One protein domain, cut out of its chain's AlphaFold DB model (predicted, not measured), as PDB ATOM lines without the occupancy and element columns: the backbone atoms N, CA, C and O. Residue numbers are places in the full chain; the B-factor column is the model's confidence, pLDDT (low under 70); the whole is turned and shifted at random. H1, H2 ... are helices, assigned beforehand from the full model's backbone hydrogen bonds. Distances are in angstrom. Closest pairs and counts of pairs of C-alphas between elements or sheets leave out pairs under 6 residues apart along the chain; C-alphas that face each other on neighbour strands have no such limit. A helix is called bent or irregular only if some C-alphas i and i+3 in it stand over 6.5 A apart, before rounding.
ATOM      1  N   THR A   4       3.611 -32.594 -30.637       92.62
ATOM      2  CA  THR A   4       2.813 -31.575 -29.943       92.62
ATOM      3  C   THR A   4       2.417 -32.016 -28.535       92.62
ATOM      4  O   THR A   4       2.488 -31.219 -27.604       92.62
ATOM      5  N   GLU A   5       2.044 -33.284 -28.351       93.00
ATOM      6  CA  GLU A   5       1.753 -33.838 -27.022       93.00
ATOM      7  C   GLU A   5       2.989 -33.808 -26.116       93.00
ATOM      8  O   GLU A   5       2.881 -33.356 -24.977       93.00
ATOM      9  N   VAL A   6       4.158 -34.211 -26.634       91.94
ATOM     10  CA  VAL A   6       5.433 -34.156 -25.894       91.94
ATOM     11  C   VAL A   6       5.729 -32.726 -25.446       91.94
ATOM     12  O   VAL A   6       5.978 -32.495 -24.266       91.94
ATOM     13  N   ILE A   7       5.642 -31.753 -26.358       91.00
ATOM     14  CA  ILE A   7       5.901 -30.337 -26.056       91.00
ATOM     15  C   ILE A   7       4.936 -29.816 -24.986       91.00
ATOM     16  O   ILE A   7       5.365 -29.190 -24.018       91.00
ATOM     17  N   ASN A   8       3.637 -30.088 -25.128       93.38
ATOM     18  CA  ASN A   8       2.633 -29.615 -24.177       93.38
ATOM     19  C   ASN A   8       2.860 -30.192 -22.776       93.38
ATOM     20  O   ASN A   8       2.804 -29.457 -21.790       93.38
ATOM     21  N   ARG A   9       3.158 -31.491 -22.683       93.56
ATOM     22  CA  ARG A   9       3.457 -32.153 -21.409       93.56
ATOM     23  C   ARG A   9       4.762 -31.654 -20.798       93.56
ATOM     24  O   ARG A   9       4.792 -31.355 -19.609       93.56
ATOM     25  N   LEU A  10       5.807 -31.491 -21.607       93.19
ATOM     26  CA  LEU A  10       7.091 -30.960 -21.157       93.19
ATOM     27  C   LEU A  10       6.935 -29.550 -20.581       93.19
ATOM     28  O   LEU A  10       7.501 -29.259 -19.532       93.19
ATOM     29  N   ASN A  11       6.137 -28.695 -21.225       91.88
ATOM     30  CA  ASN A  11       5.860 -27.350 -20.727       91.88
ATOM     31  C   ASN A  11       5.091 -27.374 -19.400       91.88
ATOM     32  O   ASN A  11       5.454 -26.636 -18.491       91.88
ATOM     33  N   GLN A  12       4.083 -28.243 -19.257       92.00
ATOM     34  CA  GLN A  12       3.343 -28.397 -17.997       92.00
ATOM     35  C   GLN A  12       4.257 -28.839 -16.847       92.00
ATOM     36  O   GLN A  12       4.267 -28.224 -15.783       92.00
ATOM     37  N   ILE A  13       5.052 -29.888 -17.066       92.88
ATOM     38  CA  ILE A  13       5.979 -30.409 -16.054       92.88
ATOM     39  C   ILE A  13       7.050 -29.362 -15.732       92.88
ATOM     40  O   ILE A  13       7.328 -29.077 -14.565       92.88
ATOM     41  N   GLY A  14       7.626 -28.768 -16.776       91.44
ATOM     42  CA  GLY A  14       8.643 -27.733 -16.688       91.44
ATOM     43  C   GLY A  14       8.176 -26.528 -15.886       91.44
ATOM     44  O   GLY A  14       8.913 -26.054 -15.027       91.44
ATOM     45  N   GLU A  15       6.948 -26.063 -16.099       90.56
ATOM     46  CA  GLU A  15       6.371 -24.942 -15.359       90.56
ATOM     47  C   GLU A  15       6.263 -25.234 -13.859       90.56
ATOM     48  O   GLU A  15       6.740 -24.436 -13.050       90.56
ATOM     49  N   VAL A  16       5.727 -26.398 -13.480       91.12
ATOM     50  CA  VAL A  16       5.600 -26.797 -12.067       91.12
ATOM     51  C   VAL A  16       6.969 -26.868 -11.387       91.12
ATOM     52  O   VAL A  16       7.160 -26.292 -10.313       91.12
ATOM     53  N   PHE A  17       7.943 -27.524 -12.025       91.19
ATOM     54  CA  PHE A  17       9.303 -27.632 -11.494       91.19
ATOM     55  C   PHE A  17       9.975 -26.270 -11.368       91.19
ATOM     56  O   PHE A  17      10.577 -25.969 -10.342       91.19
ATOM     57  N   THR A  18       9.830 -25.427 -12.384       90.69
ATOM     58  CA  THR A  18      10.454 -24.107 -12.423       90.69
ATOM     59  C   THR A  18       9.878 -23.183 -11.351       90.69
ATOM     60  O   THR A  18      10.630 -22.483 -10.673       90.69
ATOM     61  N   LEU A  19       8.557 -23.192 -11.150       90.88
ATOM     62  CA  LEU A  19       7.904 -22.413 -10.093       90.88
ATOM     63  C   LEU A  19       8.313 -22.902  -8.702       90.88
ATOM     64  O   LEU A  19       8.636 -22.086  -7.837       90.88
ATOM     65  N   SER A  20       8.363 -24.221  -8.505       91.44
ATOM     66  CA  SER A  20       8.841 -24.813  -7.256       91.44
ATOM     67  C   SER A  20      10.302 -24.437  -6.988       91.44
ATOM     68  O   SER A  20      10.615 -23.929  -5.913       91.44
ATOM     69  N   MET A  21      11.186 -24.557  -7.982       91.25
ATOM     70  CA  MET A  21      12.581 -24.128  -7.870       91.25
ATOM     71  C   MET A  21      12.701 -22.648  -7.526       91.25
ATOM     72  O   MET A  21      13.465 -22.297  -6.634       91.25
ATOM     73  N   LYS A  22      11.930 -21.777  -8.184       90.81
ATOM     74  CA  LYS A  22      11.936 -20.339  -7.898       90.81
ATOM     75  C   LYS A  22      11.564 -20.043  -6.445       90.81
ATOM     76  O   LYS A  22      12.196 -19.189  -5.836       90.81
ATOM     77  N   SER A  23      10.578 -20.751  -5.888       90.25
ATOM     78  CA  SER A  23      10.187 -20.577  -4.480       90.25
ATOM     79  C   SER A  23      11.236 -21.050  -3.474       90.25
ATOM     80  O   SER A  23      11.227 -20.584  -2.344       90.25
ATOM     81  N   VAL A  24      12.125 -21.967  -3.868       90.31
ATOM     82  CA  VAL A  24      13.152 -22.535  -2.980       90.31
ATOM     83  C   VAL A  24      14.488 -21.801  -3.113       90.31
ATOM     84  O   VAL A  24      15.224 -21.686  -2.143       90.31
ATOM     85  N   LEU A  25      14.821 -21.343  -4.322       87.69
ATOM     86  CA  LEU A  25      16.134 -20.784  -4.653       87.69
ATOM     87  C   LEU A  25      16.195 -19.257  -4.560       87.69
ATOM     88  O   LEU A  25      17.296 -18.716  -4.575       87.69
ATOM     89  N   GLU A  26      15.047 -18.575  -4.498       85.94
ATOM     90  CA  GLU A  26      14.942 -17.116  -4.361       85.94
ATOM     91  C   GLU A  26      15.922 -16.365  -5.293       85.94
ATOM     92  O   GLU A  26      15.809 -16.465  -6.521       85.94
ATOM     93  N   ASP A  27      16.906 -15.659  -4.730       83.62
ATOM     94  CA  ASP A  27      17.892 -14.847  -5.455       83.62
ATOM     95  C   ASP A  27      18.895 -15.669  -6.279       83.62
ATOM     96  O   ASP A  27      19.469 -15.160  -7.244       83.62
ATOM     97  N   ALA A  28      19.099 -16.950  -5.957       83.19
ATOM     98  CA  ALA A  28      19.979 -17.826  -6.731       83.19
ATOM     99  C   ALA A  28      19.344 -18.246  -8.067       83.19
ATOM    100  O   ALA A  28      20.052 -18.567  -9.024       83.19
ATOM    101  N   PHE A  29      18.009 -18.221  -8.164       86.50
ATOM    102  CA  PHE A  29      17.269 -18.733  -9.318       86.50
ATOM    103  C   PHE A  29      17.684 -18.102 -10.666       86.50
ATOM    104  O   PHE A  29      17.941 -18.855 -11.611       86.50
ATOM    105  N   PRO A  30      17.800 -16.762 -10.805       81.88
ATOM    106  CA  PRO A  30      18.176 -16.146 -12.077       81.88
ATOM    107  C   PRO A  30      19.626 -16.425 -12.479       81.88
ATOM    108  O   PRO A  30      19.918 -16.506 -13.670       81.88
ATOM    109  N   HIS A  31      20.523 -16.585 -11.502       82.62
ATOM    110  CA  HIS A  31      21.941 -16.837 -11.752       82.62
ATOM    111  C   HIS A  31      22.153 -18.213 -12.396       82.62
ATOM    112  O   HIS A  31      22.802 -18.319 -13.432       82.62
ATOM    113  N   ILE A  32      21.487 -19.235 -11.854       81.62
ATOM    114  CA  ILE A  32      21.564 -20.630 -12.316       81.62
ATOM    115  C   ILE A  32      21.068 -20.784 -13.762       81.62
ATOM    116  O   ILE A  32      21.596 -21.583 -14.529       81.62
ATOM    117  N   ALA A  33      20.040 -20.020 -14.142       73.88
ATOM    118  CA  ALA A  33      19.400 -20.107 -15.455       73.88
ATOM    119  C   ALA A  33      20.091 -19.292 -16.561       73.88
ATOM    120  O   ALA A  33      19.669 -19.373 -17.714       73.88
ATOM    121  N   GLY A  34      21.081 -18.462 -16.219       71.88
ATOM    122  CA  GLY A  34      21.616 -17.436 -17.113       71.88
ATOM    123  C   GLY A  34      22.384 -18.002 -18.311       71.88
ATOM    124  O   GLY A  34      21.839 -18.190 -19.397       71.88
ATOM    125  N   TRP A  35      23.676 -18.238 -18.112       74.94
ATOM    126  CA  TRP A  35      24.618 -18.694 -19.141       74.94
ATOM    127  C   TRP A  35      24.646 -20.221 -19.385       74.94
ATOM    128  O   TRP A  35      24.871 -20.646 -20.524       74.94
ATOM    129  N   PRO A  36      24.388 -21.083 -18.377       78.06
ATOM    130  CA  PRO A  36      24.454 -22.534 -18.563       78.06
ATOM    131  C   PRO A  36      23.507 -23.083 -19.641       78.06
ATOM    132  O   PRO A  36      23.899 -23.952 -20.417       78.06
ATOM    133  N   ALA A  37      22.291 -22.537 -19.762       78.19
ATOM    134  CA  ALA A  37      21.306 -22.982 -20.756       78.19
ATOM    135  C   ALA A  37      21.805 -22.862 -22.211       78.19
ATOM    136  O   ALA A  37      21.398 -23.637 -23.069       78.19
ATOM    137  N   GLU A  38      22.682 -21.894 -22.489       79.81
ATOM    138  CA  GLU A  38      23.229 -21.637 -23.827       79.81
ATOM    139  C   GLU A  38      24.495 -22.451 -24.107       79.81
ATOM    140  O   GLU A  38      24.828 -22.722 -25.255       79.81
ATOM    141  N   THR A  39      25.229 -22.838 -23.066       79.94
ATOM    142  CA  THR A  39      26.563 -23.429 -23.216       79.94
ATOM    143  C   THR A  39      26.571 -24.938 -23.087       79.94
ATOM    144  O   THR A  39      27.341 -25.595 -23.788       79.94
ATOM    145  N   ILE A  40      25.704 -25.500 -22.248       82.25
ATOM    146  CA  ILE A  40      25.589 -26.945 -22.035       82.25
ATOM    147  C   ILE A  40      25.414 -27.731 -23.348       82.25
ATOM    148  O   ILE A  40      26.177 -28.673 -23.552       82.25
ATOM    149  N   PRO A  41      24.495 -27.370 -24.269       77.38
ATOM    150  CA  PRO A  41      24.284 -28.163 -25.482       77.38
ATOM    151  C   PRO A  41      25.323 -27.916 -26.588       77.38
ATOM    152  O   PRO A  41      25.320 -28.644 -27.584       77.38
ATOM    153  N   HIS A  42      26.173 -26.889 -26.450       78.50
ATOM    154  CA  HIS A  42      27.018 -26.365 -27.535       78.50
ATOM    155  C   HIS A  42      28.516 -26.319 -27.214       78.50
ATOM    156  O   HIS A  42      29.322 -25.998 -28.086       78.50
ATOM    157  N   THR A  43      28.918 -26.621 -25.980       80.00
ATOM    158  CA  THR A  43      30.328 -26.619 -25.580       80.00
ATOM    159  C   THR A  43      30.663 -27.903 -24.846       80.00
ATOM    160  O   THR A  43      29.953 -28.296 -23.926       80.00
ATOM    161  N   ILE A  44      31.764 -28.547 -25.248       76.31
ATOM    162  CA  ILE A  44      32.188 -29.864 -24.743       76.31
ATOM    163  C   ILE A  44      32.227 -29.910 -23.207       76.31
ATOM    164  O   ILE A  44      31.895 -30.938 -22.633       76.31
ATOM    165  N   ASN A  45      32.586 -28.795 -22.560       78.38
ATOM    166  CA  ASN A  45      32.673 -28.677 -21.106       78.38
ATOM    167  C   ASN A  45      31.571 -27.836 -20.453       78.38
ATOM    168  O   ASN A  45      31.689 -27.460 -19.284       78.38
ATOM    169  N   GLY A  46      30.511 -27.497 -21.188       82.25
ATOM    170  CA  GLY A  46      29.423 -26.665 -20.678       82.25
ATOM    171  C   GLY A  46      28.711 -27.320 -19.498       82.25
ATOM    172  O   GLY A  46      28.445 -26.665 -18.491       82.25
ATOM    173  N   TYR A  47      28.478 -28.631 -19.586       84.56
ATOM    174  CA  TYR A  47      27.847 -29.398 -18.515       84.56
ATOM    175  C   TYR A  47      28.698 -29.436 -17.242       84.56
ATOM    176  O   TYR A  47      28.210 -29.109 -16.163       84.56
ATOM    177  N   GLN A  48      29.987 -29.745 -17.358       82.69
ATOM    178  CA  GLN A  48      30.870 -29.822 -16.198       82.69
ATOM    179  C   GLN A  48      31.134 -28.459 -15.560       82.69
ATOM    180  O   GLN A  48      31.234 -28.345 -14.334       82.69
ATOM    181  N   ARG A  49      31.191 -27.398 -16.373       84.88
ATOM    182  CA  ARG A  49      31.226 -26.016 -15.882       84.88
ATOM    183  C   ARG A  49      29.982 -25.689 -15.077       84.88
ATOM    184  O   ARG A  49      30.125 -25.181 -13.971       84.88
ATOM    185  N   PHE A  50      28.802 -26.047 -15.578       88.44
ATOM    186  CA  PHE A  50      27.556 -25.881 -14.837       88.44
ATOM    187  C   PHE A  50      27.583 -26.633 -13.502       88.44
ATOM    188  O   PHE A  50      27.291 -26.041 -12.466       88.44
ATOM    189  N   LEU A  51      27.993 -27.907 -13.496       88.06
ATOM    190  CA  LEU A  51      28.103 -28.682 -12.257       88.06
ATOM    191  C   LEU A  51      29.083 -28.045 -11.263       88.06
ATOM    192  O   LEU A  51      28.792 -27.953 -10.070       88.06
ATOM    193  N   THR A  52      30.230 -27.571 -11.751       87.12
ATOM    194  CA  THR A  52      31.244 -26.886 -10.938       87.12
ATOM    195  C   THR A  52      30.719 -25.569 -10.369       87.12
ATOM    196  O   THR A  52      30.955 -25.263  -9.201       87.12
ATOM    197  N   GLU A  53      29.982 -24.806 -11.172       88.31
ATOM    198  CA  GLU A  53      29.364 -23.547 -10.773       88.31
ATOM    199  C   GLU A  53      28.355 -23.781  -9.649       88.31
ATOM    200  O   GLU A  53      28.521 -23.235  -8.558       88.31
ATOM    201  N   ILE A  54      27.379 -24.674  -9.837       89.88
ATOM    202  CA  ILE A  54      26.358 -24.915  -8.807       89.88
ATOM    203  C   ILE A  54      26.948 -25.536  -7.536       89.88
ATOM    204  O   ILE A  54      26.468 -25.225  -6.446       89.88
ATOM    205  N   ARG A  55      28.023 -26.333  -7.638       89.06
ATOM    206  CA  ARG A  55      28.766 -26.866  -6.479       89.06
ATOM    207  C   ARG A  55      29.292 -25.769  -5.561       89.06
ATOM    208  O   ARG A  55      29.378 -25.971  -4.356       89.06
ATOM    209  N   SER A  56      29.693 -24.638  -6.136       86.56
ATOM    210  CA  SER A  56      30.236 -23.509  -5.376       86.56
ATOM    211  C   SER A  56      29.160 -22.706  -4.637       86.56
ATOM    212  O   SER A  56      29.483 -21.856  -3.809       86.56
ATOM    213  N   THR A  57      27.881 -22.988  -4.902       85.69
ATOM    214  CA  THR A  57      26.743 -22.305  -4.283       85.69
ATOM    215  C   THR A  57      26.198 -23.089  -3.090       85.69
ATOM    216  O   THR A  57      26.229 -24.319  -3.065       85.69
ATOM    217  N   SER A  58      25.592 -22.387  -2.130       85.50
ATOM    218  CA  SER A  58      24.878 -23.006  -1.001       85.50
ATOM    219  C   SER A  58      23.663 -23.844  -1.424       85.50
ATOM    220  O   SER A  58      23.171 -24.656  -0.646       85.50
ATOM    221  N   SER A  59      23.178 -23.658  -2.656       89.00
ATOM    222  CA  SER A  59      21.989 -24.326  -3.194       89.00
ATOM    223  C   SER A  59      22.311 -25.465  -4.167       89.00
ATOM    224  O   SER A  59      21.389 -26.065  -4.719       89.00
ATOM    225  N   GLY A  60      23.593 -25.796  -4.373       89.44
ATOM    226  CA  GLY A  60      24.040 -26.790  -5.355       89.44
ATOM    227  C   GLY A  60      23.314 -28.130  -5.247       89.44
ATOM    228  O   GLY A  60      22.765 -28.626  -6.231       89.44
ATOM    229  N   ASN A  61      23.223 -28.668  -4.030       89.88
ATOM    230  CA  ASN A  61      22.586 -29.960  -3.766       89.88
ATOM    231  C   ASN A  61      21.081 -29.925  -4.070       89.88
ATOM    232  O   ASN A  61      20.516 -30.882  -4.602       89.88
ATOM    233  N   VAL A  62      20.426 -28.798  -3.772       90.38
ATOM    234  CA  VAL A  62      18.997 -28.596  -4.030       90.38
ATOM    235  C   VAL A  62      18.730 -28.567  -5.533       90.38
ATOM    236  O   VAL A  62      17.833 -29.266  -6.007       90.38
ATOM    237  N   ILE A  63      19.533 -27.811  -6.286       91.06
ATOM    238  CA  ILE A  63      19.444 -27.712  -7.751       91.06
ATOM    239  C   ILE A  63      19.646 -29.090  -8.377       91.06
ATOM    240  O   ILE A  63      18.825 -29.529  -9.182       91.06
ATOM    241  N   ALA A  64      20.696 -29.801  -7.961       89.81
ATOM    242  CA  ALA A  64      20.979 -31.138  -8.458       89.81
ATOM    243  C   ALA A  64      19.823 -32.110  -8.169       89.81
ATOM    244  O   ALA A  64      19.385 -32.840  -9.059       89.81
ATOM    245  N   GLY A  65      19.239 -32.050  -6.967       90.19
ATOM    246  CA  GLY A  65      18.054 -32.830  -6.613       90.19
ATOM    247  C   GLY A  65      16.817 -32.494  -7.456       90.19
ATOM    248  O   GLY A  65      16.025 -33.381  -7.775       90.19
ATOM    249  N   PHE A  66      16.626 -31.232  -7.854       92.25
ATOM    250  CA  PHE A  66      15.561 -30.854  -8.789       92.25
ATOM    251  C   PHE A  66      15.770 -31.455 -10.175       92.25
ATOM    252  O   PHE A  66      14.827 -32.026 -10.719       92.25
ATOM    253  N   VAL A  67      16.988 -31.394 -10.712       91.75
ATOM    254  CA  VAL A  67      17.304 -31.988 -12.016       91.75
ATOM    255  C   VAL A  67      17.083 -33.502 -11.999       91.75
ATOM    256  O   VAL A  67      16.433 -34.030 -12.900       91.75
ATOM    257  N   ILE A  68      17.547 -34.199 -10.955       90.88
ATOM    258  CA  ILE A  68      17.357 -35.653 -10.818       90.88
ATOM    259  C   ILE A  68      15.863 -35.998 -10.802       90.88
ATOM    260  O   ILE A  68      15.422 -36.869 -11.549       90.88
ATOM    261  N   ARG A  69      15.057 -35.297  -9.994       91.62
ATOM    262  CA  ARG A  69      13.600 -35.521  -9.940       91.62
ATOM    263  C   ARG A  69      12.917 -35.212 -11.270       91.62
ATOM    264  O   ARG A  69      12.031 -35.958 -11.678       91.62
ATOM    265  N   PHE A  70      13.344 -34.149 -11.947       94.19
ATOM    266  CA  PHE A  70      12.825 -33.775 -13.257       94.19
ATOM    267  C   PHE A  70      13.109 -34.875 -14.281       94.19
ATOM    268  O   PHE A  70      12.178 -35.342 -14.932       94.19
ATOM    269  N   LYS A  71      14.347 -35.385 -14.338       91.88
ATOM    270  CA  LYS A  71      14.717 -36.533 -15.180       91.88
ATOM    271  C   LYS A  71      13.819 -37.741 -14.926       91.88
ATOM    272  O   LYS A  71      13.316 -38.329 -15.880       91.88
ATOM    273  N   GLN A  72      13.626 -38.126 -13.663       91.00
ATOM    274  CA  GLN A  72      12.795 -39.292 -13.339       91.00
ATOM    275  C   GLN A  72      11.363 -39.116 -13.841       91.00
ATOM    276  O   GLN A  72      10.800 -40.034 -14.430       91.00
ATOM    277  N   LEU A  73      10.793 -37.921 -13.682       93.56
ATOM    278  CA  LEU A  73       9.450 -37.639 -14.173       93.56
ATOM    279  C   LEU A  73       9.374 -37.643 -15.706       93.56
ATOM    280  O   LEU A  73       8.437 -38.210 -16.260       93.56
ATOM    281  N   LEU A  74      10.373 -37.080 -16.394       93.25
ATOM    282  CA  LEU A  74      10.464 -37.148 -17.855       93.25
ATOM    283  C   LEU A  74      10.515 -38.600 -18.353       93.25
ATOM    284  O   LEU A  74       9.839 -38.939 -19.322       93.25
ATOM    285  N   LEU A  75      11.279 -39.466 -17.681       91.88
ATOM    286  CA  LEU A  75      11.365 -40.887 -18.023       91.88
ATOM    287  C   LEU A  75      10.047 -41.626 -17.783       91.88
ATOM    288  O   LEU A  75       9.682 -42.470 -18.596       91.88
ATOM    289  N   ILE A  76       9.335 -41.307 -16.698       92.81
ATOM    290  CA  ILE A  76       8.018 -41.885 -16.401       92.81
ATOM    291  C   ILE A  76       6.996 -41.477 -17.466       92.81
ATOM    292  O   ILE A  76       6.241 -42.323 -17.936       92.81
ATOM    293  N   GLU A  77       6.978 -40.203 -17.861       93.12
ATOM    294  CA  GLU A  77       5.941 -39.675 -18.754       93.12
ATOM    295  C   GLU A  77       6.185 -39.966 -20.231       93.12
ATOM    296  O   GLU A  77       5.249 -40.223 -20.991       93.12
ATOM    297  N   PHE A  78       7.443 -39.921 -20.663       94.19
ATOM    298  CA  PHE A  78       7.787 -40.026 -22.078       94.19
ATOM    299  C   PHE A  78       8.416 -41.364 -22.450       94.19
ATOM    300  O   PHE A  78       8.360 -41.762 -23.615       94.19
ATOM    301  N   GLY A  79       8.978 -42.081 -21.478       92.94
ATOM    302  CA  GLY A  79       9.771 -43.275 -21.734       92.94
ATOM    303  C   GLY A  79      11.125 -42.956 -22.370       92.94
ATOM    304  O   GLY A  79      11.380 -41.861 -22.874       92.94
ATOM    305  N   LYS A  80      12.020 -43.946 -22.351       90.44
ATOM    306  CA  LYS A  80      13.405 -43.784 -22.806       90.44
ATOM    307  C   LYS A  80      13.509 -43.381 -24.280       90.44
ATOM    308  O   LYS A  80      14.242 -42.453 -24.592       90.44
ATOM    309  N   ASP A  81      12.741 -44.014 -25.162       91.12
ATOM    310  CA  ASP A  81      12.856 -43.794 -26.611       91.12
ATOM    311  C   ASP A  81      12.583 -42.338 -27.016       91.12
ATOM    312  O   ASP A  81      13.245 -41.789 -27.898       91.12
ATOM    313  N   VAL A  82      11.619 -41.688 -26.355       91.81
ATOM    314  CA  VAL A  82      11.299 -40.279 -26.612       91.81
ATOM    315  C   VAL A  82      12.409 -39.373 -26.090       91.81
ATOM    316  O   VAL A  82      12.787 -38.434 -26.785       91.81
ATOM    317  N   ILE A  83      12.959 -39.656 -24.905       91.06
ATOM    318  CA  ILE A  83      14.071 -38.879 -24.340       91.06
ATOM    319  C   ILE A  83      15.324 -39.006 -25.207       91.06
ATOM    320  O   ILE A  83      15.902 -37.985 -25.568       91.06
ATOM    321  N   ASP A  84      15.681 -40.220 -25.624       88.25
ATOM    322  CA  ASP A  84      16.821 -40.470 -26.510       88.25
ATOM    323  C   ASP A  84      16.629 -39.757 -27.866       88.25
ATOM    324  O   ASP A  84      17.576 -39.211 -28.437       88.25
ATOM    325  N   SER A  85      15.397 -39.720 -28.391       89.69
ATOM    326  CA  SER A  85      15.080 -38.976 -29.617       89.69
ATOM    327  C   SER A  85      15.196 -37.461 -29.431       89.69
ATOM    328  O   SER A  85      15.686 -36.785 -30.334       89.69
ATOM    329  N   LEU A  86      14.740 -36.922 -28.296       89.12
ATOM    330  CA  LEU A  86      14.860 -35.498 -27.979       89.12
ATOM    331  C   LEU A  86      16.321 -35.092 -27.800       89.12
ATOM    332  O   LEU A  86      16.714 -34.034 -28.277       89.12
ATOM    333  N   GLU A  87      17.126 -35.929 -27.150       87.31
ATOM    334  CA  GLU A  87      18.554 -35.680 -26.974       87.31
ATOM    335  C   GLU A  87      19.264 -35.575 -28.326       87.31
ATOM    336  O   GLU A  87      19.937 -34.579 -28.574       87.31
ATOM    337  N   ARG A  88      19.029 -36.529 -29.239       86.19
ATOM    338  CA  ARG A  88      19.594 -36.501 -30.601       86.19
ATOM    339  C   ARG A  88      19.182 -35.276 -31.416       86.19
ATOM    340  O   ARG A  88      19.896 -34.897 -32.338       86.19
ATOM    341  N   GLU A  89      18.009 -34.711 -31.141       87.06
ATOM    342  CA  GLU A  89      17.494 -33.552 -31.871       87.06
ATOM    343  C   GLU A  89      17.986 -32.222 -31.283       87.06
ATOM    344  O   GLU A  89      18.303 -31.295 -32.026       87.06
ATOM    345  N   LEU A  90      18.012 -32.110 -29.955       84.69
ATOM    346  CA  LEU A  90      18.188 -30.838 -29.251       84.69
ATOM    347  C   LEU A  90      19.613 -30.609 -28.752       84.69
ATOM    348  O   LEU A  90      19.976 -29.467 -28.465       84.69
ATOM    349  N   VAL A  91      20.411 -31.668 -28.617       80.88
ATOM    350  CA  VAL A  91      21.741 -31.602 -28.019       80.88
ATOM    351  C   VAL A  91      22.775 -32.137 -29.003       80.88
ATOM    352  O   VAL A  91      22.627 -33.213 -29.569       80.88
ATOM    353  N   SER A  92      23.836 -31.355 -29.221       75.62
ATOM    354  CA  SER A  92      24.895 -31.702 -30.183       75.62
ATOM    355  C   SER A  92      26.047 -32.508 -29.582       75.62
ATOM    356  O   SER A  92      26.940 -32.928 -30.307       75.62
ATOM    357  N   LEU A  93      26.030 -32.688 -28.262       71.75
ATOM    358  CA  LEU A  93      27.051 -33.384 -27.492       71.75
ATOM    359  C   LEU A  93      26.420 -34.599 -26.833       71.75
ATOM    360  O   LEU A  93      25.440 -34.463 -26.105       71.75
ATOM    361  N   HIS A  94      26.999 -35.767 -27.061       67.50
ATOM    362  CA  HIS A  94      26.581 -36.980 -26.369       67.50
ATOM    363  C   HIS A  94      27.408 -37.213 -25.100       67.50
ATOM    364  O   HIS A  94      28.577 -36.827 -25.019       67.50
ATOM    365  N   ASP A  95      26.832 -37.917 -24.122       67.44
ATOM    366  CA  ASP A  95      27.497 -38.291 -22.865       67.44
ATOM    367  C   ASP A  95      28.898 -38.886 -23.081       67.44
ATOM    368  O   ASP A  95      29.856 -38.541 -22.392       67.44
ATOM    369  N   ASN A  96      29.039 -39.767 -24.074       66.38
ATOM    370  CA  ASN A  96      30.306 -40.419 -24.404       66.38
ATOM    371  C   ASN A  96      31.372 -39.441 -24.931       66.38
ATOM    372  O   ASN A  96      32.566 -39.691 -24.764       66.38
ATOM    373  N   GLU A  97      30.968 -38.335 -25.550       69.38
ATOM    374  CA  GLU A  97      31.873 -37.284 -26.001       69.38
ATOM    375  C   GLU A  97      32.344 -36.424 -24.837       69.38
ATOM    376  O   GLU A  97      33.518 -36.061 -24.808       69.38
ATOM    377  N   ILE A  98      31.477 -36.162 -23.859       66.88
ATOM    378  CA  ILE A  98      31.850 -35.491 -22.609       66.88
ATOM    379  C   ILE A  98      32.867 -36.360 -21.857       66.88
ATOM    380  O   ILE A  98      33.993 -35.917 -21.643       66.88
ATOM    381  N   VAL A  99      32.549 -37.636 -21.594       65.12
ATOM    382  CA  VAL A  99      33.469 -38.580 -20.922       65.12
ATOM    383  C   VAL A  99      34.832 -38.636 -21.624       65.12
ATOM    384  O   VAL A  99      35.879 -38.540 -20.979       65.12
ATOM    385  N   ARG A 100      34.837 -38.782 -22.957       67.75
ATOM    386  CA  ARG A 100      36.066 -38.904 -23.756       67.75
ATOM    387  C   ARG A 100      36.896 -37.621 -23.747       67.75
ATOM    388  O   ARG A 100      38.120 -37.695 -23.665       67.75
ATOM    389  N   ASN A 101      36.256 -36.464 -23.896       63.56
ATOM    390  CA  ASN A 101      36.958 -35.197 -24.091       63.56
ATOM    391  C   ASN A 101      37.350 -34.518 -22.774       63.56
ATOM    392  O   ASN A 101      38.359 -33.817 -22.737       63.56
ATOM    393  N   GLU A 102      36.601 -34.738 -21.694       60.66
ATOM    394  CA  GLU A 102      36.914 -34.173 -20.378       60.66
ATOM    395  C   GLU A 102      38.001 -34.954 -19.627       60.66
ATOM    396  O   GLU A 102      38.397 -34.555 -18.537       60.66
ATOM    397  N   LYS A 103      38.563 -36.014 -20.234       52.41
ATOM    398  CA  LYS A 103      39.532 -36.931 -19.602       52.41
ATOM    399  C   LYS A 103      38.988 -37.538 -18.305       52.41
ATOM    400  O   LYS A 103      39.756 -37.787 -17.378       52.41
ATOM    401  N   GLY A 104      37.678 -37.770 -18.250       50.28
ATOM    402  CA  GLY A 104      37.034 -38.241 -17.041       50.28
ATOM    403  C   GLY A 104      37.586 -39.593 -16.626       50.28
ATOM    404  O   GLY A 104      37.467 -40.574 -17.359       50.28
ATOM    405  N   GLU A 105      38.140 -39.679 -15.420       48.47
ATOM    406  CA  GLU A 105      38.502 -40.948 -14.777       48.47
ATOM    407  C   GLU A 105      37.246 -41.749 -14.356       48.47
ATOM    408  O   GLU A 105      37.226 -42.399 -13.313       48.47
ATOM    409  N   GLY A 106      36.157 -41.677 -15.131       56.88
ATOM    410  CA  GLY A 106      34.873 -42.311 -14.851       56.88
ATOM    411  C   GLY A 106      34.332 -41.943 -13.467       56.88
ATOM    412  O   GLY A 106      33.704 -40.906 -13.282       56.88
ATOM    413  N   ALA A 107      34.602 -42.798 -12.480       54.97
ATOM    414  CA  ALA A 107      34.115 -42.696 -11.108       54.97
ATOM    415  C   ALA A 107      34.538 -41.416 -10.357       54.97
ATOM    416  O   ALA A 107      33.904 -41.100  -9.352       54.97
ATOM    417  N   ASN A 108      35.551 -40.667 -10.809       60.66
ATOM    418  CA  ASN A 108      36.028 -39.451 -10.128       60.66
ATOM    419  C   ASN A 108      35.376 -38.148 -10.608       60.66
ATOM    420  O   ASN A 108      35.435 -37.154  -9.884       60.66
ATOM    421  N   GLU A 109      34.666 -38.152 -11.737       71.88
ATOM    422  CA  GLU A 109      34.043 -36.935 -12.262       71.88
ATOM    423  C   GLU A 109      32.904 -36.418 -11.381       71.88
ATOM    424  O   GLU A 109      32.221 -37.184 -10.690       71.88
ATOM    425  N   LEU A 110      32.716 -35.096 -11.374       78.50
ATOM    426  CA  LEU A 110      31.574 -34.478 -10.703       78.50
ATOM    427  C   LEU A 110      30.289 -34.869 -11.442       78.50
ATOM    428  O   LEU A 110      30.178 -34.678 -12.646       78.50
ATOM    429  N   THR A 111      29.311 -35.400 -10.717       80.00
ATOM    430  CA  THR A 111      27.999 -35.761 -11.266       80.00
ATOM    431  C   THR A 111      26.901 -35.059 -10.480       80.00
ATOM    432  O   THR A 111      27.110 -34.647  -9.335       80.00
ATOM    433  N   LEU A 112      25.698 -34.964 -11.056       83.69
ATOM    434  CA  LEU A 112      24.532 -34.472 -10.318       83.69
ATOM    435  C   LEU A 112      24.264 -35.288  -9.057       83.69
ATOM    436  O   LEU A 112      23.869 -34.714  -8.050       83.69
ATOM    437  N   TRP A 113      24.512 -36.599  -9.077       83.12
ATOM    438  CA  TRP A 113      24.328 -37.433  -7.891       83.12
ATOM    439  C   TRP A 113      25.288 -37.043  -6.767       83.12
ATOM    440  O   TRP A 113      24.848 -36.831  -5.642       83.12
ATOM    441  N   LYS A 114      26.579 -36.861  -7.080       82.00
ATOM    442  CA  LYS A 114      27.579 -36.398  -6.104       82.00
ATOM    443  C   LYS A 114      27.273 -35.005  -5.559       82.00
ATOM    444  O   LYS A 114      27.647 -34.700  -4.434       82.00
ATOM    445  N   LEU A 115      26.614 -34.159  -6.349       85.94
ATOM    446  CA  LEU A 115      26.147 -32.856  -5.884       85.94
ATOM    447  C   LEU A 115      24.900 -32.968  -5.016       85.94
ATOM    448  O   LEU A 115      24.828 -32.333  -3.977       85.94
ATOM    449  N   ALA A 116      23.913 -33.764  -5.412       85.00
ATOM    450  CA  ALA A 116      22.676 -33.915  -4.653       85.00
ATOM    451  C   ALA A 116      22.900 -34.633  -3.311       85.00
ATOM    452  O   ALA A 116      22.244 -34.300  -2.324       85.00
ATOM    453  N   TYR A 117      23.836 -35.584  -3.280       84.44
ATOM    454  CA  TYR A 117      24.094 -36.477  -2.153       84.44
ATOM    455  C   TYR A 117      25.603 -36.568  -1.853       84.44
ATOM    456  O   TYR A 117      26.203 -37.626  -2.038       84.44
ATOM    457  N   PRO A 118      26.245 -35.474  -1.400       81.06
ATOM    458  CA  PRO A 118      27.700 -35.431  -1.220       81.06
ATOM    459  C   PRO A 118      28.217 -36.393  -0.141       81.06
ATOM    460  O   PRO A 118      29.358 -36.841  -0.228       81.06
ATOM    461  N   ASP A 119      27.377 -36.730   0.841       83.75
ATOM    462  CA  ASP A 119      27.730 -37.600   1.970       83.75
ATOM    463  C   ASP A 119      27.297 -39.067   1.764       83.75
ATOM    464  O   ASP A 119      27.548 -39.917   2.622       83.75
ATOM    465  N   ASP A 120      26.632 -39.391   0.647       79.38
ATOM    466  CA  ASP A 120      26.164 -40.753   0.375       79.38
ATOM    467  C   ASP A 120      27.294 -41.619  -0.196       79.38
ATOM    468  O   ASP A 120      27.593 -41.609  -1.390       79.38
ATOM    469  N   ILE A 121      27.906 -42.399   0.692       72.31
ATOM    470  CA  ILE A 121      28.936 -43.394   0.365       72.31
ATOM    471  C   ILE A 121      28.359 -44.787   0.069       72.31
ATOM    472  O   ILE A 121      29.113 -45.717  -0.211       72.31
ATOM    473  N   THR A 122      27.042 -44.962   0.196       71.94
ATOM    474  CA  THR A 122      26.387 -46.280   0.145       71.94
ATOM    475  C   THR A 122      25.906 -46.645  -1.252       71.94
ATOM    476  O   THR A 122      25.873 -47.826  -1.600       71.94
ATOM    477  N   ASN A 123      25.584 -45.644  -2.070       65.12
ATOM    478  CA  ASN A 123      25.117 -45.835  -3.435       65.12
ATOM    479  C   ASN A 123      26.212 -45.496  -4.443       65.12
ATOM    480  O   ASN A 123      26.876 -44.467  -4.350       65.12
ATOM    481  N   THR A 124      26.379 -46.349  -5.455       61.81
ATOM    482  CA  THR A 124      27.224 -45.999  -6.601       61.81
ATOM    483  C   THR A 124      26.471 -44.975  -7.456       61.81
ATOM    484  O   THR A 124      25.392 -45.307  -7.956       61.81
ATOM    485  N   PRO A 125      26.985 -43.740  -7.628       61.22
ATOM    486  CA  PRO A 125      26.328 -42.741  -8.457       61.22
ATOM    487  C   PRO A 125      26.161 -43.260  -9.893       61.22
ATOM    488  O   PRO A 125      27.070 -43.920 -10.407       61.22
ATOM    489  N   PRO A 126      25.045 -42.941 -10.574       65.44
ATOM    490  CA  PRO A 126      24.923 -43.194 -12.002       65.44
ATOM    491  C   PRO A 126      26.098 -42.556 -12.749       65.44
ATOM    492  O   PRO A 126      26.451 -41.404 -12.497       65.44
ATOM    493  N   THR A 127      26.698 -43.302 -13.676       55.69
ATOM    494  CA  THR A 127      27.825 -42.840 -14.504       55.69
ATOM    495  C   THR A 127      27.380 -42.031 -15.725       55.69
ATOM    496  O   THR A 127      28.209 -41.681 -16.557       55.69
ATOM    497  N   THR A 128      26.076 -41.799 -15.882       63.97
ATOM    498  CA  THR A 128      25.487 -41.089 -17.025       63.97
ATOM    499  C   THR A 128      25.318 -39.616 -16.709       63.97
ATOM    500  O   THR A 128      24.879 -39.274 -15.606       63.97
ATOM    501  N   TYR A 129      25.610 -38.761 -17.681       70.06
ATOM    502  CA  TYR A 129      25.372 -37.334 -17.555       70.06
ATOM    503  C   TYR A 129      23.893 -37.059 -17.857       70.06
ATOM    504  O   TYR A 129      23.322 -37.570 -18.811       70.06
ATOM    505  N   ASP A 130      23.222 -36.254 -17.033       80.75
ATOM    506  CA  ASP A 130      21.793 -35.964 -17.244       80.75
ATOM    507  C   ASP A 130      21.606 -34.738 -18.141       80.75
ATOM    508  O   ASP A 130      20.867 -33.808 -17.810       80.75
ATOM    509  N   LEU A 131      22.316 -34.721 -19.270       84.81
ATOM    510  CA  LEU A 131      22.520 -33.543 -20.106       84.81
ATOM    511  C   LEU A 131      21.204 -32.941 -20.606       84.81
ATOM    512  O   LEU A 131      20.917 -31.769 -20.355       84.81
ATOM    513  N   ILE A 132      20.374 -33.764 -21.251       88.88
ATOM    514  CA  ILE A 132      19.080 -33.342 -21.797       88.88
ATOM    515  C   ILE A 132      18.132 -32.852 -20.701       88.88
ATOM    516  O   ILE A 132      17.483 -31.823 -20.857       88.88
ATOM    517  N   SER A 133      18.076 -33.537 -19.557       91.19
ATOM    518  CA  SER A 133      17.168 -33.162 -18.464       91.19
ATOM    519  C   SER A 133      17.590 -31.846 -17.812       91.19
ATOM    520  O   SER A 133      16.741 -30.985 -17.573       91.19
ATOM    521  N   THR A 134      18.895 -31.652 -17.587       90.56
ATOM    522  CA  THR A 134      19.452 -30.374 -17.126       90.56
ATOM    523  C   THR A 134      19.141 -29.259 -18.114       90.56
ATOM    524  O   THR A 134      18.610 -28.222 -17.722       90.56
ATOM    525  N   PHE A 135      19.432 -29.472 -19.399       90.06
ATOM    526  CA  PHE A 135      19.198 -28.482 -20.445       90.06
ATOM    527  C   PHE A 135      17.724 -28.070 -20.522       90.06
ATOM    528  O   PHE A 135      17.410 -26.881 -20.466       90.06
ATOM    529  N   LEU A 136      16.809 -29.042 -20.584       92.06
ATOM    530  CA  LEU A 136      15.376 -28.779 -20.663       92.06
ATOM    531  C   LEU A 136      14.876 -27.990 -19.448       92.06
ATOM    532  O   LEU A 136      14.114 -27.043 -19.621       92.06
ATOM    533  N   LEU A 137      15.327 -28.320 -18.235       92.25
ATOM    534  CA  LEU A 137      14.933 -27.586 -17.033       92.25
ATOM    535  C   LEU A 137      15.464 -26.146 -17.036       92.25
ATOM    536  O   LEU A 137      14.710 -25.211 -16.768       92.25
ATOM    537  N   LEU A 138      16.732 -25.945 -17.403       91.56
ATOM    538  CA  LEU A 138      17.328 -24.609 -17.503       91.56
ATOM    539  C   LEU A 138      16.632 -23.745 -18.563       91.56
ATOM    540  O   LEU A 138      16.401 -22.557 -18.335       91.56
ATOM    541  N   MET A 139      16.227 -24.336 -19.689       90.69
ATOM    542  CA  MET A 139      15.425 -23.647 -20.703       90.69
ATOM    543  C   MET A 139      14.073 -23.184 -20.149       90.69
ATOM    544  O   MET A 139      13.647 -22.062 -20.427       90.69
ATOM    545  N   GLN A 140      13.412 -23.997 -19.319       92.00
ATOM    546  CA  GLN A 140      12.156 -23.610 -18.667       92.00
ATOM    547  C   GLN A 140      12.363 -22.473 -17.655       92.00
ATOM    548  O   GLN A 140      11.590 -21.508 -17.647       92.00
ATOM    549  N   MET A 141      13.454 -22.517 -16.880       91.25
ATOM    550  CA  MET A 141      13.847 -21.419 -15.988       91.25
ATOM    551  C   MET A 141      14.069 -20.117 -16.757       91.25
ATOM    552  O   MET A 141      13.495 -19.082 -16.409       91.25
ATOM    553  N   LYS A 142      14.837 -20.171 -17.845       89.44
ATOM    554  CA  LYS A 142      15.118 -19.011 -18.691       89.44
ATOM    555  C   LYS A 142      13.850 -18.440 -19.325       89.44
ATOM    556  O   LYS A 142      13.633 -17.230 -19.275       89.44
ATOM    557  N   ASN A 143      12.965 -19.293 -19.835       88.75
ATOM    558  CA  ASN A 143      11.674 -18.871 -20.379       88.75
ATOM    559  C   ASN A 143      10.800 -18.181 -19.324       88.75
ATOM    560  O   ASN A 143      10.122 -17.200 -19.631       88.75
ATOM    561  N   LEU A 144      10.805 -18.654 -18.073       88.94
ATOM    562  CA  LEU A 144      10.091 -17.975 -16.990       88.94
ATOM    563  C   LEU A 144      10.676 -16.585 -16.705       88.94
ATOM    564  O   LEU A 144       9.914 -15.635 -16.528       88.94
ATOM    565  N   ILE A 145      12.005 -16.450 -16.694       87.25
ATOM    566  CA  ILE A 145      12.685 -15.160 -16.492       87.25
ATOM    567  C   ILE A 145      12.324 -14.181 -17.613       87.25
ATOM    568  O   ILE A 145      11.938 -13.049 -17.329       87.25
ATOM    569  N   ILE A 146      12.374 -14.624 -18.873       87.62
ATOM    570  CA  ILE A 146      12.007 -13.806 -20.037       87.62
ATOM    571  C   ILE A 146      10.552 -13.334 -19.928       87.62
ATOM    572  O   ILE A 146      10.288 -12.138 -20.056       87.62
ATOM    573  N   ARG A 147       9.610 -14.241 -19.625       86.50
ATOM    574  CA  ARG A 147       8.185 -13.898 -19.449       86.50
ATOM    575  C   ARG A 147       7.967 -12.889 -18.319       86.50
ATOM    576  O   ARG A 147       7.200 -11.937 -18.481       86.50
ATOM    577  N   ALA A 148       8.649 -13.072 -17.189       85.69
ATOM    578  CA  ALA A 148       8.560 -12.158 -16.054       85.69
ATOM    579  C   ALA A 148       9.105 -10.762 -16.396       85.69
ATOM    580  O   ALA A 148       8.489  -9.762 -16.033       85.69
ATOM    581  N   SER A 149      10.224 -10.684 -17.118       85.19
ATOM    582  CA  SER A 149      10.802  -9.418 -17.579       85.19
ATOM    583  C   SER A 149       9.899  -8.705 -18.587       85.19
ATOM    584  O   SER A 149       9.644  -7.516 -18.425       85.19
ATOM    585  N   ALA A 150       9.344  -9.425 -19.568       86.38
ATOM    586  CA  ALA A 150       8.413  -8.858 -20.546       86.38
ATOM    587  C   ALA A 150       7.150  -8.281 -19.879       86.38
ATOM    588  O   ALA A 150       6.731  -7.171 -20.195       86.38
ATOM    589  N   SER A 151       6.592  -8.997 -18.898       86.00
ATOM    590  CA  SER A 151       5.403  -8.544 -18.159       86.00
ATOM    591  C   SER A 151       5.656  -7.252 -17.375       86.00
ATOM    592  O   SER A 151       4.771  -6.408 -17.274       86.00
ATOM    593  N   LYS A 152       6.871  -7.075 -16.833       84.38
ATOM    594  CA  LYS A 152       7.253  -5.830 -16.153       84.38
ATOM    595  C   LYS A 152       7.270  -4.652 -17.120       84.38
ATOM    596  O   LYS A 152       6.718  -3.616 -16.781       84.38
ATOM    597  N   VAL A 153       7.868  -4.814 -18.303       81.94
ATOM    598  CA  VAL A 153       7.939  -3.749 -19.320       81.94
ATOM    599  C   VAL A 153       6.535  -3.295 -19.720       81.94
ATOM    600  O   VAL A 153       6.230  -2.113 -19.588       81.94
ATOM    601  N   LEU A 154       5.653  -4.235 -20.069       77.62
ATOM    602  CA  LEU A 154       4.267  -3.932 -20.448       77.62
ATOM    603  C   LEU A 154       3.498  -3.208 -19.330       77.62
ATOM    604  O   LEU A 154       2.871  -2.185 -19.571       77.62
ATOM    605  N   GLY A 155       3.623  -3.663 -18.080       72.62
ATOM    606  CA  GLY A 155       2.985  -2.997 -16.938       72.62
ATOM    607  C   GLY A 155       3.585  -1.633 -16.566       72.62
ATOM    608  O   GLY A 155       3.032  -0.945 -15.706       72.62
ATOM    609  N   THR A 156       4.721  -1.251 -17.162       68.50
ATOM    610  CA  THR A 156       5.327   0.083 -17.008       68.50
ATOM    611  C   THR A 156       4.890   1.028 -18.129       68.50
ATOM    612  O   THR A 156       4.800   2.221 -17.887       68.50
ATOM    613  N   GLU A 157       4.592   0.510 -19.326       58.97
ATOM    614  CA  GLU A 157       4.042   1.284 -20.453       58.97
ATOM    615  C   GLU A 157       2.549   1.624 -20.275       58.97
ATOM    616  O   GLU A 157       2.065   2.595 -20.849       58.97
ATOM    617  N   GLU A 158       1.820   0.854 -19.461       56.78
ATOM    618  CA  GLU A 158       0.404   1.093 -19.132       56.78
ATOM    619  C   GLU A 158       0.176   2.088 -17.967       56.78
ATOM    620  O   GLU A 158      -0.976   2.349 -17.611       56.78
ATOM    621  N   LYS A 159       1.239   2.634 -17.356       49.53
ATOM    622  CA  LYS A 159       1.175   3.615 -16.252       49.53
ATOM    623  C   LYS A 159       1.681   4.987 -16.670       49.53
ATOM    624  O   LYS A 159       1.075   5.971 -16.192       49.53
TER     625      LYS A 159
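AT A GLANCE: This is residues 4 to 159 of the 159 residues of an uncharacterized protein of Salmonella enterica subsp. enterica serovar Chester (UniProt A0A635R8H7). Look for two long helical stretches side by side, H1 and the arm H4a, running opposite ways, with residues 133 to 145 of the long helix H7 crossing them; the arm H4b and short H2 also pack on H7, and H6 packs on H4a. Residues 146 to 159 stick out of this compact body as a free arm, which makes the greatest length. The printed part has 156 residues with seven named helices, H1 to H7 in order, and no named strand: its class is all helix. The whole is compact, with a radius of gyration of the C-alphas of 16.2 A, and elongated, spanning 58 by 36 by 28 A.

HOW THE PARTS SIT: Start at H4, residues 60 to 90, the hub, touching four other helices. By its hydrogen bonds it was assigned as one helix, but it is bent: C-alphas 77 and 80 are 9.4 A apart, and its arms H4a, residues 60 to 77, and H4b, residues 80 to 90, stand at a steep tilt of 64 degrees. With residues 10 to 21 alone, H1, residues 4 to 32, touches H4a at a shallow tilt of 9 degrees, opposite ways; the closest C-alphas, of Phe 17 and Phe 70, are 7.3 A apart. H1 is irregular, with C-alphas 24 and 27 9.4 A apart, and has a kink of 125 degrees near residue 25. H7, residues 131 to 157, touches H1 with residues 136 to 145 alone, about perpendicular at 75 degrees; the closest C-alphas are those of Thr 18 and Met 141, 5.6 A. H7 touches H4a too, its closest C-alphas being Lys 71 and Ser 133, 5.3 A, and H4b with residue 132 alone, 5.7 A from C-alpha 87. H2, residues 36 to 39, touches H7 at Ala 37 and Leu 138, the closest C-alphas, 5.4 A, and H3, residues 46 to 55, at Thr 39 and Gly 46, 5.0 A. H3 and H4a touch only at the corner, and only just, with 3 pairs of C-alphas within 8 A. H6, residues 112 to 116, touches H4a; the closest C-alphas, of Asn 61 and Ala 116, are 4.1 A apart. H5, residues 95 to 101, touches no helix. Each O i to N i+4 pair is within hydrogen-bond range in H3, H4a, H4b, H5, H6 and H7, against 20 of 25 in H1; H2 is too short for one.

IN THESE COORDINATES: Find C-alpha 4 at (2.813, -31.575, -29.943), where H1 begins; it spans 28.0 A. H4a spans 25.9 A from C-alpha 60 at (24.040, -26.790, -5.355). H7 spans 39.4 A, ending at C-alpha 157, (4.042, 1.284, -20.453).

THE WHOLE: The C-alphas farthest apart, of Thr 122 and Lys 159, are 58.3 A apart. The printed part has no cut; the link from H6 to H7, residues 117 to 130, is long. Confidence is under 70 at residues 94 to 108, 123 to 128 and 156 to 159.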